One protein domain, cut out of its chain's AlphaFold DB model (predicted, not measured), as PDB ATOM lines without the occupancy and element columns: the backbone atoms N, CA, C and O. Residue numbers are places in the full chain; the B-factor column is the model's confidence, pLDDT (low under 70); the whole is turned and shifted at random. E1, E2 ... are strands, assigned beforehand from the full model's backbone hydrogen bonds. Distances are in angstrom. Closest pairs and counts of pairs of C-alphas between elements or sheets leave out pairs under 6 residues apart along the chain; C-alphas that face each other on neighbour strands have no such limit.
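What this domain is: This is residues 2 to 63 of the 169 residues of the protein "MnbA" of Comamonas sp. 7D-2 (UniProt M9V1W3). With little regular structure, the model is a narrow three-stranded sheet, E1, E3 and E4, from one end of which two loops spread: residues 10 to 24, including E2, and residues 46 to 63. Residues 15 to 22 stick out. The printed part has 62 residues, all strand by class, 23 of them in E1 to E4; the sheet's order is E1, E3, E4, antiparallel. It is loose, with a radius of gyration of the C-alphas of 15.1 A and spans of 44 by 30 by 17 A.

Where its parts are: E1, residues 6 to 9, begins at C-alpha 6 (-6.398, -7.744, -43.819). E2 is residues 20 to 24. E3, residues 27 to 33, measures 19.7 A. E4, residues 39 to 45, measures 19.6 A and ends at C-alpha 45 (-12.513, -0.825, -53.012).

How they stand to each other: E1 and E3 are antiparallel at 150 degrees, with N 7 and O 29 2.9 A apart. E2, which pairs with no named strand, runs on into E3 at 39 degrees. Hairpin E3 and E4 has N 30 and O 42 at 2.8 A.

The domain as a whole: The farthest C-alphas, Asp 36 and Asp 52, are 46.6 A apart. The printed part has no cut and no long link. Residues 2 to 4 have pLDDT under 70.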
ATOM      1  N   ILE A   2       2.214  -9.933 -39.137       44.56
ATOM      2  CA  ILE A   2       1.143 -10.506 -39.992       44.56
ATOM      3  C   ILE A   2       0.663 -11.902 -39.547       44.56
ATOM      4  O   ILE A   2       1.333 -12.901 -39.790       44.56
ATOM      5  N   LEU A   3      -0.526 -11.936 -38.928       52.59
ATOM      6  CA  LEU A   3      -1.696 -12.766 -39.281       52.59
ATOM      7  C   LEU A   3      -2.851 -12.448 -38.301       52.59
ATOM      8  O   LEU A   3      -2.626 -12.565 -37.094       52.59
ATOM      9  N   PRO A   4      -4.077 -12.127 -38.771       56.66
ATOM     10  CA  PRO A   4      -4.439 -11.630 -40.105       56.66
ATOM     11  C   PRO A   4      -4.039 -10.152 -40.281       56.66
ATOM     12  O   PRO A   4      -4.093  -9.368 -39.340       56.66
ATOM     13  N   ASN A   5      -3.603  -9.776 -41.484       74.06
ATOM     14  CA  ASN A   5      -3.195  -8.410 -41.854       74.06
ATOM     15  C   ASN A   5      -4.138  -7.747 -42.868       74.06
ATOM     16  O   ASN A   5      -3.800  -6.700 -43.423       74.06
ATOM     17  N   ILE A   6      -5.287  -8.374 -43.120       82.50
ATOM     18  CA  ILE A   6      -6.398  -7.744 -43.819       82.50
ATOM     19  C   ILE A   6      -7.247  -7.035 -42.772       82.50
ATOM     20  O   ILE A   6      -7.665  -7.650 -41.790       82.50
ATOM     21  N   HIS A   7      -7.510  -5.757 -42.998       83.75
ATOM     22  CA  HIS A   7      -8.503  -5.004 -42.253       83.75
ATOM     23  C   HIS A   7      -9.558  -4.477 -43.220       83.75
ATOM     24  O   HIS A   7      -9.268  -4.068 -44.344       83.75
ATOM     25  N   LEU A   8     -10.806  -4.543 -42.776       86.81
ATOM     26  CA  LEU A   8     -11.951  -3.993 -43.479       86.81
ATOM     27  C   LEU A   8     -12.223  -2.616 -42.885       86.81
ATOM     28  O   LEU A   8     -12.269  -2.470 -41.663       86.81
ATOM     29  N   VAL A   9     -12.357  -1.610 -43.741       82.50
ATOM     30  CA  VAL A   9     -12.560  -0.229 -43.308       82.50
ATOM     31  C   VAL A   9     -14.029   0.120 -43.506       82.50
ATOM     32  O   VAL A   9     -14.554   0.112 -44.626       82.50
ATOM     33  N   ALA A  10     -14.707   0.374 -42.391       84.25
ATOM     34  CA  ALA A  10     -16.089   0.825 -42.394       84.25
ATOM     35  C   ALA A  10     -16.198   2.276 -42.902       84.25
ATOM     36  O   ALA A  10     -15.195   2.963 -43.096       84.25
ATOM     37  N   ASN A  11     -17.423   2.745 -43.138       86.06
ATOM     38  CA  ASN A  11     -17.667   4.120 -43.567       86.06
ATOM     39  C   ASN A  11     -17.202   5.111 -42.484       86.06
ATOM     40  O   ASN A  11     -17.743   5.108 -41.376       86.06
ATOM     41  N   ILE A  12     -16.208   5.949 -42.803       84.75
ATOM     42  CA  ILE A  12     -15.598   6.905 -41.861       84.75
ATOM     43  C   ILE A  12     -16.421   8.188 -41.699       84.75
ATOM     44  O   ILE A  12     -16.143   8.991 -40.813       84.75
ATOM     45  N   HIS A  13     -17.432   8.398 -42.547       84.06
ATOM     46  CA  HIS A  13     -18.309   9.573 -42.481       84.06
ATOM     47  C   HIS A  13     -19.546   9.350 -41.624       84.06
ATOM     48  O   HIS A  13     -20.365  10.261 -41.501       84.06
ATOM     49  N   GLN A  14     -19.715   8.154 -41.057       86.25
ATOM     50  CA  GLN A  14     -20.915   7.845 -40.306       86.25
ATOM     51  C   GLN A  14     -20.974   8.646 -38.997       86.25
ATOM     52  O   GLN A  14     -20.260   8.355 -38.042       86.25
ATOM     53  N   ALA A  15     -21.868   9.637 -38.951       86.50
ATOM     54  CA  ALA A  15     -22.029  10.556 -37.818       86.50
ATOM     55  C   ALA A  15     -22.932  10.010 -36.695       86.50
ATOM     56  O   ALA A  15     -22.998  10.586 -35.613       86.50
ATOM     57  N   GLY A  16     -23.649   8.910 -36.943       88.50
ATOM     58  CA  GLY A  16     -24.549   8.307 -35.956       88.50
ATOM     59  C   GLY A  16     -25.884   9.031 -35.762       88.50
ATOM     60  O   GLY A  16     -26.621   8.711 -34.836       88.50
ATOM     61  N   GLU A  17     -26.217   9.977 -36.637       90.12
ATOM     62  CA  GLU A  17     -27.458  10.760 -36.559       90.12
ATOM     63  C   GLU A  17     -28.689   9.982 -37.043       90.12
ATOM     64  O   GLU A  17     -29.804  10.229 -36.591       90.12
ATOM     65  N   GLN A  18     -28.484   9.042 -37.968       89.38
ATOM     66  CA  GLN A  18     -29.535   8.200 -38.527       89.38
ATOM     67  C   GLN A  18     -29.253   6.730 -38.210       89.38
ATOM     68  O   GLN A  18     -28.094   6.300 -38.296       89.38
ATOM     69  N   PRO A  19     -30.291   5.939 -37.881       90.88
ATOM     70  CA  PRO A  19     -30.131   4.510 -37.706       90.88
ATOM     71  C   PRO A  19     -29.594   3.841 -38.973       90.88
ATOM     72  O   PRO A  19     -30.113   4.048 -40.069       90.88
ATOM     73  N   ILE A  20     -28.588   2.989 -38.804       91.69
ATOM     74  CA  ILE A  20     -28.038   2.124 -39.845       91.69
ATOM     75  C   ILE A  20     -27.871   0.716 -39.287       91.69
ATOM     76  O   ILE A  20     -27.520   0.519 -38.123       91.69
ATOM     77  N   TRP A  21     -28.105  -0.286 -40.121       90.75
ATOM     78  CA  TRP A  21     -28.011  -1.682 -39.721       90.75
ATOM     79  C   TRP A  21     -27.077  -2.425 -40.660       90.75
ATOM     80  O   TRP A  21     -27.349  -2.504 -41.857       90.75
ATOM     81  N   ARG A  22     -25.996  -2.986 -40.103       90.00
ATOM     82  CA  ARG A  22     -25.028  -3.819 -40.834       90.00
ATOM     83  C   ARG A  22     -24.501  -3.151 -42.113       90.00
ATOM     84  O   ARG A  22     -24.379  -3.806 -43.150       90.00
ATOM     85  N   GLU A  23     -24.196  -1.854 -42.055       89.50
ATOM     86  CA  GLU A  23     -23.564  -1.162 -43.181       89.50
ATOM     87  C   GLU A  23     -22.177  -1.774 -43.413       89.50
ATOM     88  O   GLU A  23     -21.314  -1.749 -42.533       89.50
ATOM     89  N   ARG A  24     -21.978  -2.372 -44.589       86.25
ATOM     90  CA  ARG A  24     -20.767  -3.130 -44.913       86.25
ATOM     91  C   ARG A  24     -19.583  -2.203 -45.182       86.25
ATOM     92  O   ARG A  24     -19.740  -1.134 -45.765       86.25
ATOM     93  N   ALA A  25     -18.386  -2.676 -44.840       87.50
ATOM     94  CA  ALA A  25     -17.145  -2.075 -45.309       87.50
ATOM     95  C   ALA A  25     -17.116  -2.012 -46.844       87.50
ATOM     96  O   ALA A  25     -17.502  -2.957 -47.534       87.50
ATOM     97  N   THR A  26     -16.644  -0.883 -47.365       87.75
ATOM     98  CA  THR A  26     -16.528  -0.626 -48.813       87.75
ATOM     99  C   THR A  26     -15.089  -0.744 -49.299       87.75
ATOM    100  O   THR A  26     -14.833  -0.771 -50.502       87.75
ATOM    101  N   GLU A  27     -14.152  -0.872 -48.362       87.50
ATOM    102  CA  GLU A  27     -12.737  -1.026 -48.624       87.50
ATOM    103  C   GLU A  27     -12.142  -2.142 -47.762       87.50
ATOM    104  O   GLU A  27     -12.421  -2.267 -46.567       87.50
ATOM    105  N   MET A  28     -11.278  -2.928 -48.389       88.06
ATOM    106  CA  MET A  28     -10.393  -3.883 -47.749       88.06
ATOM    107  C   MET A  28      -8.952  -3.430 -47.954       88.06
ATOM    108  O   MET A  28      -8.530  -3.233 -49.091       88.06
ATOM    109  N   SER A  29      -8.184  -3.329 -46.876       86.50
ATOM    110  CA  SER A  29      -6.775  -2.951 -46.918       86.50
ATOM    111  C   SER A  29      -5.881  -4.063 -46.372       86.50
ATOM    112  O   SER A  29      -6.224  -4.765 -45.418       86.50
ATOM    113  N   TRP A  30      -4.729  -4.247 -47.011       87.88
ATOM    114  CA  TRP A  30      -3.785  -5.331 -46.769       87.88
ATOM    115  C   TRP A  30      -2.353  -4.799 -46.744       87.88
ATOM    116  O   TRP A  30      -1.901  -4.198 -47.713       87.88
ATOM    117  N   CYS A  31      -1.618  -5.030 -45.655       86.00
ATOM    118  CA  CYS A  31      -0.201  -4.658 -45.564       86.00
ATOM    119  C   CYS A  31       0.678  -5.882 -45.822       86.00
ATOM    120  O   CYS A  31       0.833  -6.721 -44.937       86.00
ATOM    121  N   VAL A  32       1.236  -5.999 -47.022       86.31
ATOM    122  CA  VAL A  32       2.060  -7.131 -47.466       86.31
ATOM    123  C   VAL A  32       3.519  -6.886 -47.067       86.31
ATOM    124  O   VAL A  32       4.029  -5.803 -47.347       86.31
ATOM    125  N   PRO A  33       4.216  -7.836 -46.420       87.06
ATOM    126  CA  PRO A  33       5.621  -7.653 -46.089       87.06
ATOM    127  C   PRO A  33       6.440  -7.788 -47.377       87.06
ATOM    128  O   PRO A  33       6.214  -8.715 -48.160       87.06
ATOM    129  N   VAL A  34       7.361  -6.859 -47.612       91.69
ATOM    130  CA  VAL A  34       8.292  -6.927 -48.748       91.69
ATOM    131  C   VAL A  34       9.620  -7.506 -48.272       91.69
ATOM    132  O   VAL A  34      10.128  -8.451 -48.872       91.69
ATOM    133  N   ASP A  35      10.120  -6.985 -47.155       92.12
ATOM    134  CA  ASP A  35      11.296  -7.461 -46.433       92.12
ATOM    135  C   ASP A  35      11.152  -7.136 -44.929       92.12
ATOM    136  O   ASP A  35      10.036  -6.925 -44.441       92.12
ATOM    137  N   ASP A  36      12.259  -7.156 -44.183       90.44
ATOM    138  CA  ASP A  36      12.274  -6.925 -42.735       90.44
ATOM    139  C   ASP A  36      11.974  -5.466 -42.337       90.44
ATOM    140  O   ASP A  36      11.549  -5.224 -41.206       90.44
ATOM    141  N   GLU A  37      12.165  -4.511 -43.253       92.19
ATOM    142  CA  GLU A  37      12.050  -3.066 -43.008       92.19
ATOM    143  C   GLU A  37      10.949  -2.400 -43.854       92.19
ATOM    144  O   GLU A  37      10.529  -1.283 -43.554       92.19
ATOM    145  N   HIS A  38      10.427  -3.086 -44.877       88.88
ATOM    146  CA  HIS A  38       9.450  -2.532 -45.811       88.88
ATOM    147  C   HIS A  38       8.151  -3.337 -45.869       88.88
ATOM    148  O   HIS A  38       8.120  -4.568 -45.974       88.88
ATOM    149  N   ILE A  39       7.039  -2.603 -45.905       87.19
ATOM    150  CA  ILE A  39       5.699  -3.132 -46.155       87.19
ATOM    151  C   ILE A  39       5.069  -2.423 -47.351       87.19
ATOM    152  O   ILE A  39       5.319  -1.248 -47.608       87.19
ATOM    153  N   ARG A  40       4.192  -3.128 -48.061       86.62
ATOM    154  CA  ARG A  40       3.354  -2.564 -49.115       86.62
ATOM    155  C   ARG A  40       1.895  -2.600 -48.692       86.62
ATOM    156  O   ARG A  40       1.303  -3.672 -48.594       86.62
ATOM    157  N   GLY A  41       1.313  -1.425 -48.469       84.44
ATOM    158  CA  GLY A  41      -0.131  -1.269 -48.315       84.44
ATOM    159  C   GLY A  41      -0.841  -1.431 -49.660       84.44
ATOM    160  O   GLY A  41      -0.453  -0.814 -50.653       84.44
ATOM    161  N   MET A  42      -1.870  -2.266 -49.703       86.19
ATOM    162  CA  MET A  42      -2.750  -2.474 -50.849       86.19
ATOM    163  C   MET A  42      -4.196  -2.321 -50.397       86.19
ATOM    164  O   MET A  42      -4.607  -2.996 -49.459       86.19
ATOM    165  N   SER A  43      -4.974  -1.493 -51.087       85.25
ATOM    166  CA  SER A  43      -6.400  -1.306 -50.810       85.25
ATOM    167  C   SER A  43      -7.226  -1.746 -52.013       85.25
ATOM    168  O   SER A  43      -6.892  -1.436 -53.155       85.25
ATOM    169  N   ILE A  44      -8.311  -2.470 -51.755       86.88
ATOM    170  CA  ILE A  44      -9.304  -2.885 -52.741       86.88
ATOM    171  C   ILE A  44     -10.635  -2.271 -52.323       86.88
ATOM    172  O   ILE A  44     -11.132  -2.535 -51.228       86.88
ATOM    173  N   VAL A  45     -11.210  -1.461 -53.208       86.44
ATOM    174  CA  VAL A  45     -12.513  -0.825 -53.012       86.44
ATOM    175  C   VAL A  45     -13.567  -1.590 -53.807       86.44
ATOM    176  O   VAL A  45     -13.400  -1.825 -55.004       86.44
ATOM    177  N   ALA A  46     -14.653  -1.979 -53.142       80.56
ATOM    178  CA  ALA A  46     -15.775  -2.658 -53.773       80.56
ATOM    179  C   ALA A  46     -16.786  -1.630 -54.293       80.56
ATOM    180  O   ALA A  46     -17.522  -1.028 -53.512       80.56
ATOM    181  N   TRP A  47     -16.832  -1.445 -55.613       85.50
ATOM    182  CA  TRP A  47     -17.795  -0.549 -56.253       85.50
ATOM    183  C   TRP A  47     -19.158  -1.240 -56.399       85.50
ATOM    184  O   TRP A  47     -19.221  -2.325 -56.992       85.50
ATOM    185  N   PRO A  48     -20.255  -0.664 -55.878       86.50
ATOM    186  CA  PRO A  48     -21.570  -1.265 -56.020       86.50
ATOM    187  C   PRO A  48     -22.043  -1.192 -57.472       86.50
ATOM    188  O   PRO A  48     -21.741  -0.250 -58.207       86.50
ATOM    189  N   LYS A  49     -22.831  -2.192 -57.861       88.06
ATOM    190  CA  LYS A  49     -23.524  -2.217 -59.147       88.06
ATOM    191  C   LYS A  49     -24.968  -1.763 -58.974       88.06
ATOM    192  O   LYS A  49     -25.613  -2.133 -57.992       88.06
ATOM    193  N   GLY A  50     -25.448  -0.967 -59.921       88.12
ATOM    194  CA  GLY A  50     -26.845  -0.587 -60.041       88.12
ATOM    195  C   GLY A  50     -27.729  -1.760 -60.485       88.12
ATOM    196  O   GLY A  50     -27.234  -2.861 -60.750       88.12
ATOM    197  N   PRO A  51     -29.054  -1.547 -60.573       89.50
ATOM    198  CA  PRO A  51     -30.001  -2.568 -61.033       89.50
ATOM    199  C   PRO A  51     -29.738  -3.078 -62.458       89.50
ATOM    200  O   PRO A  51     -30.145  -4.182 -62.804       89.50
ATOM    201  N   ASP A  52     -29.062  -2.275 -63.276       92.25
ATOM    202  CA  ASP A  52     -28.610  -2.578 -64.636       92.25
ATOM    203  C   ASP A  52     -27.319  -3.416 -64.681       92.25
ATOM    204  O   ASP A  52     -26.909  -3.861 -65.750       92.25
ATOM    205  N   GLY A  53     -26.696  -3.680 -63.528       91.50
ATOM    206  CA  GLY A  53     -25.431  -4.406 -63.423       91.50
ATOM    207  C   GLY A  53     -24.193  -3.546 -63.688       91.50
ATOM    208  O   GLY A  53     -23.073  -4.062 -63.575       91.50
ATOM    209  N   GLU A  54     -24.381  -2.258 -63.976       91.81
ATOM    210  CA  GLU A  54     -23.307  -1.302 -64.222       91.81
ATOM    211  C   GLU A  54     -22.827  -0.657 -62.915       91.81
ATOM    212  O   GLU A  54     -23.584  -0.579 -61.943       91.81
ATOM    213  N   PRO A  55     -21.562  -0.211 -62.828       88.94
ATOM    214  CA  PRO A  55     -21.084   0.535 -61.670       88.94
ATOM    215  C   PRO A  55     -21.934   1.788 -61.428       88.94
ATOM    216  O   PRO A  55     -22.204   2.549 -62.355       88.94
ATOM    217  N   VAL A  56     -22.325   2.031 -60.176       90.75
ATOM    218  CA  VAL A  56     -23.070   3.247 -59.821       90.75
ATOM    219  C   VAL A  56     -22.198   4.475 -60.098       90.75
ATOM    220  O   VAL A  56     -21.129   4.623 -59.499       90.75
ATOM    221  N   ALA A  57     -22.650   5.345 -61.006       87.56
ATOM    222  CA  ALA A  57     -21.973   6.599 -61.327       87.56
ATOM    223  C   ALA A  57     -21.894   7.508 -60.090       87.56
ATOM    224  O   ALA A  57     -22.806   7.521 -59.265       87.56
ATOM    225  N   ASP A  58     -20.785   8.238 -59.956       87.19
ATOM    226  CA  ASP A  58     -20.508   9.174 -58.854       87.19
ATOM    227  C   ASP A  58     -20.537   8.566 -57.439       87.19
ATOM    228  O   ASP A  58     -20.493   9.290 -56.442       87.19
ATOM    229  N   TRP A  59     -20.579   7.235 -57.320       87.38
ATOM    230  CA  TRP A  59     -20.437   6.579 -56.029       87.38
ATOM    231  C   TRP A  59     -19.020   6.776 -55.487       87.38
ATOM    232  O   TRP A  59     -18.032   6.688 -56.213       87.38
ATOM    233  N   LEU A  60     -18.923   7.009 -54.183       85.00
ATOM    234  CA  LEU A  60     -17.659   7.148 -53.475       85.00
ATOM    235  C   LEU A  60     -17.615   6.121 -52.344       85.00
ATOM    236  O   LEU A  60     -18.634   5.918 -51.674       85.00
ATOM    237  N   PRO A  61     -16.459   5.481 -52.093       84.06
ATOM    238  CA  PRO A  61     -16.337   4.586 -50.959       84.06
ATOM    239  C   PRO A  61     -16.593   5.327 -49.654       84.06
ATOM    240  O   PRO A  61     -16.305   6.515 -49.522       84.06
ATOM    241  N   GLY A  62     -17.057   4.594 -48.644       81.94
ATOM    242  CA  GLY A  62     -17.212   5.125 -47.291       81.94
ATOM    243  C   GLY A  62     -15.888   5.597 -46.680       81.94
ATOM    244  O   GLY A  62     -15.905   6.293 -45.677       81.94
ATOM    245  N   THR A  63     -14.753   5.243 -47.289       82.12
ATOM    246  CA  THR A  63     -13.399   5.705 -46.956       82.12
ATOM    247  C   THR A  63     -12.930   6.906 -47.774       82.12
ATOM    248  O   THR A  63     -11.808   7.370 -47.580       82.12
TER     249      THR A  63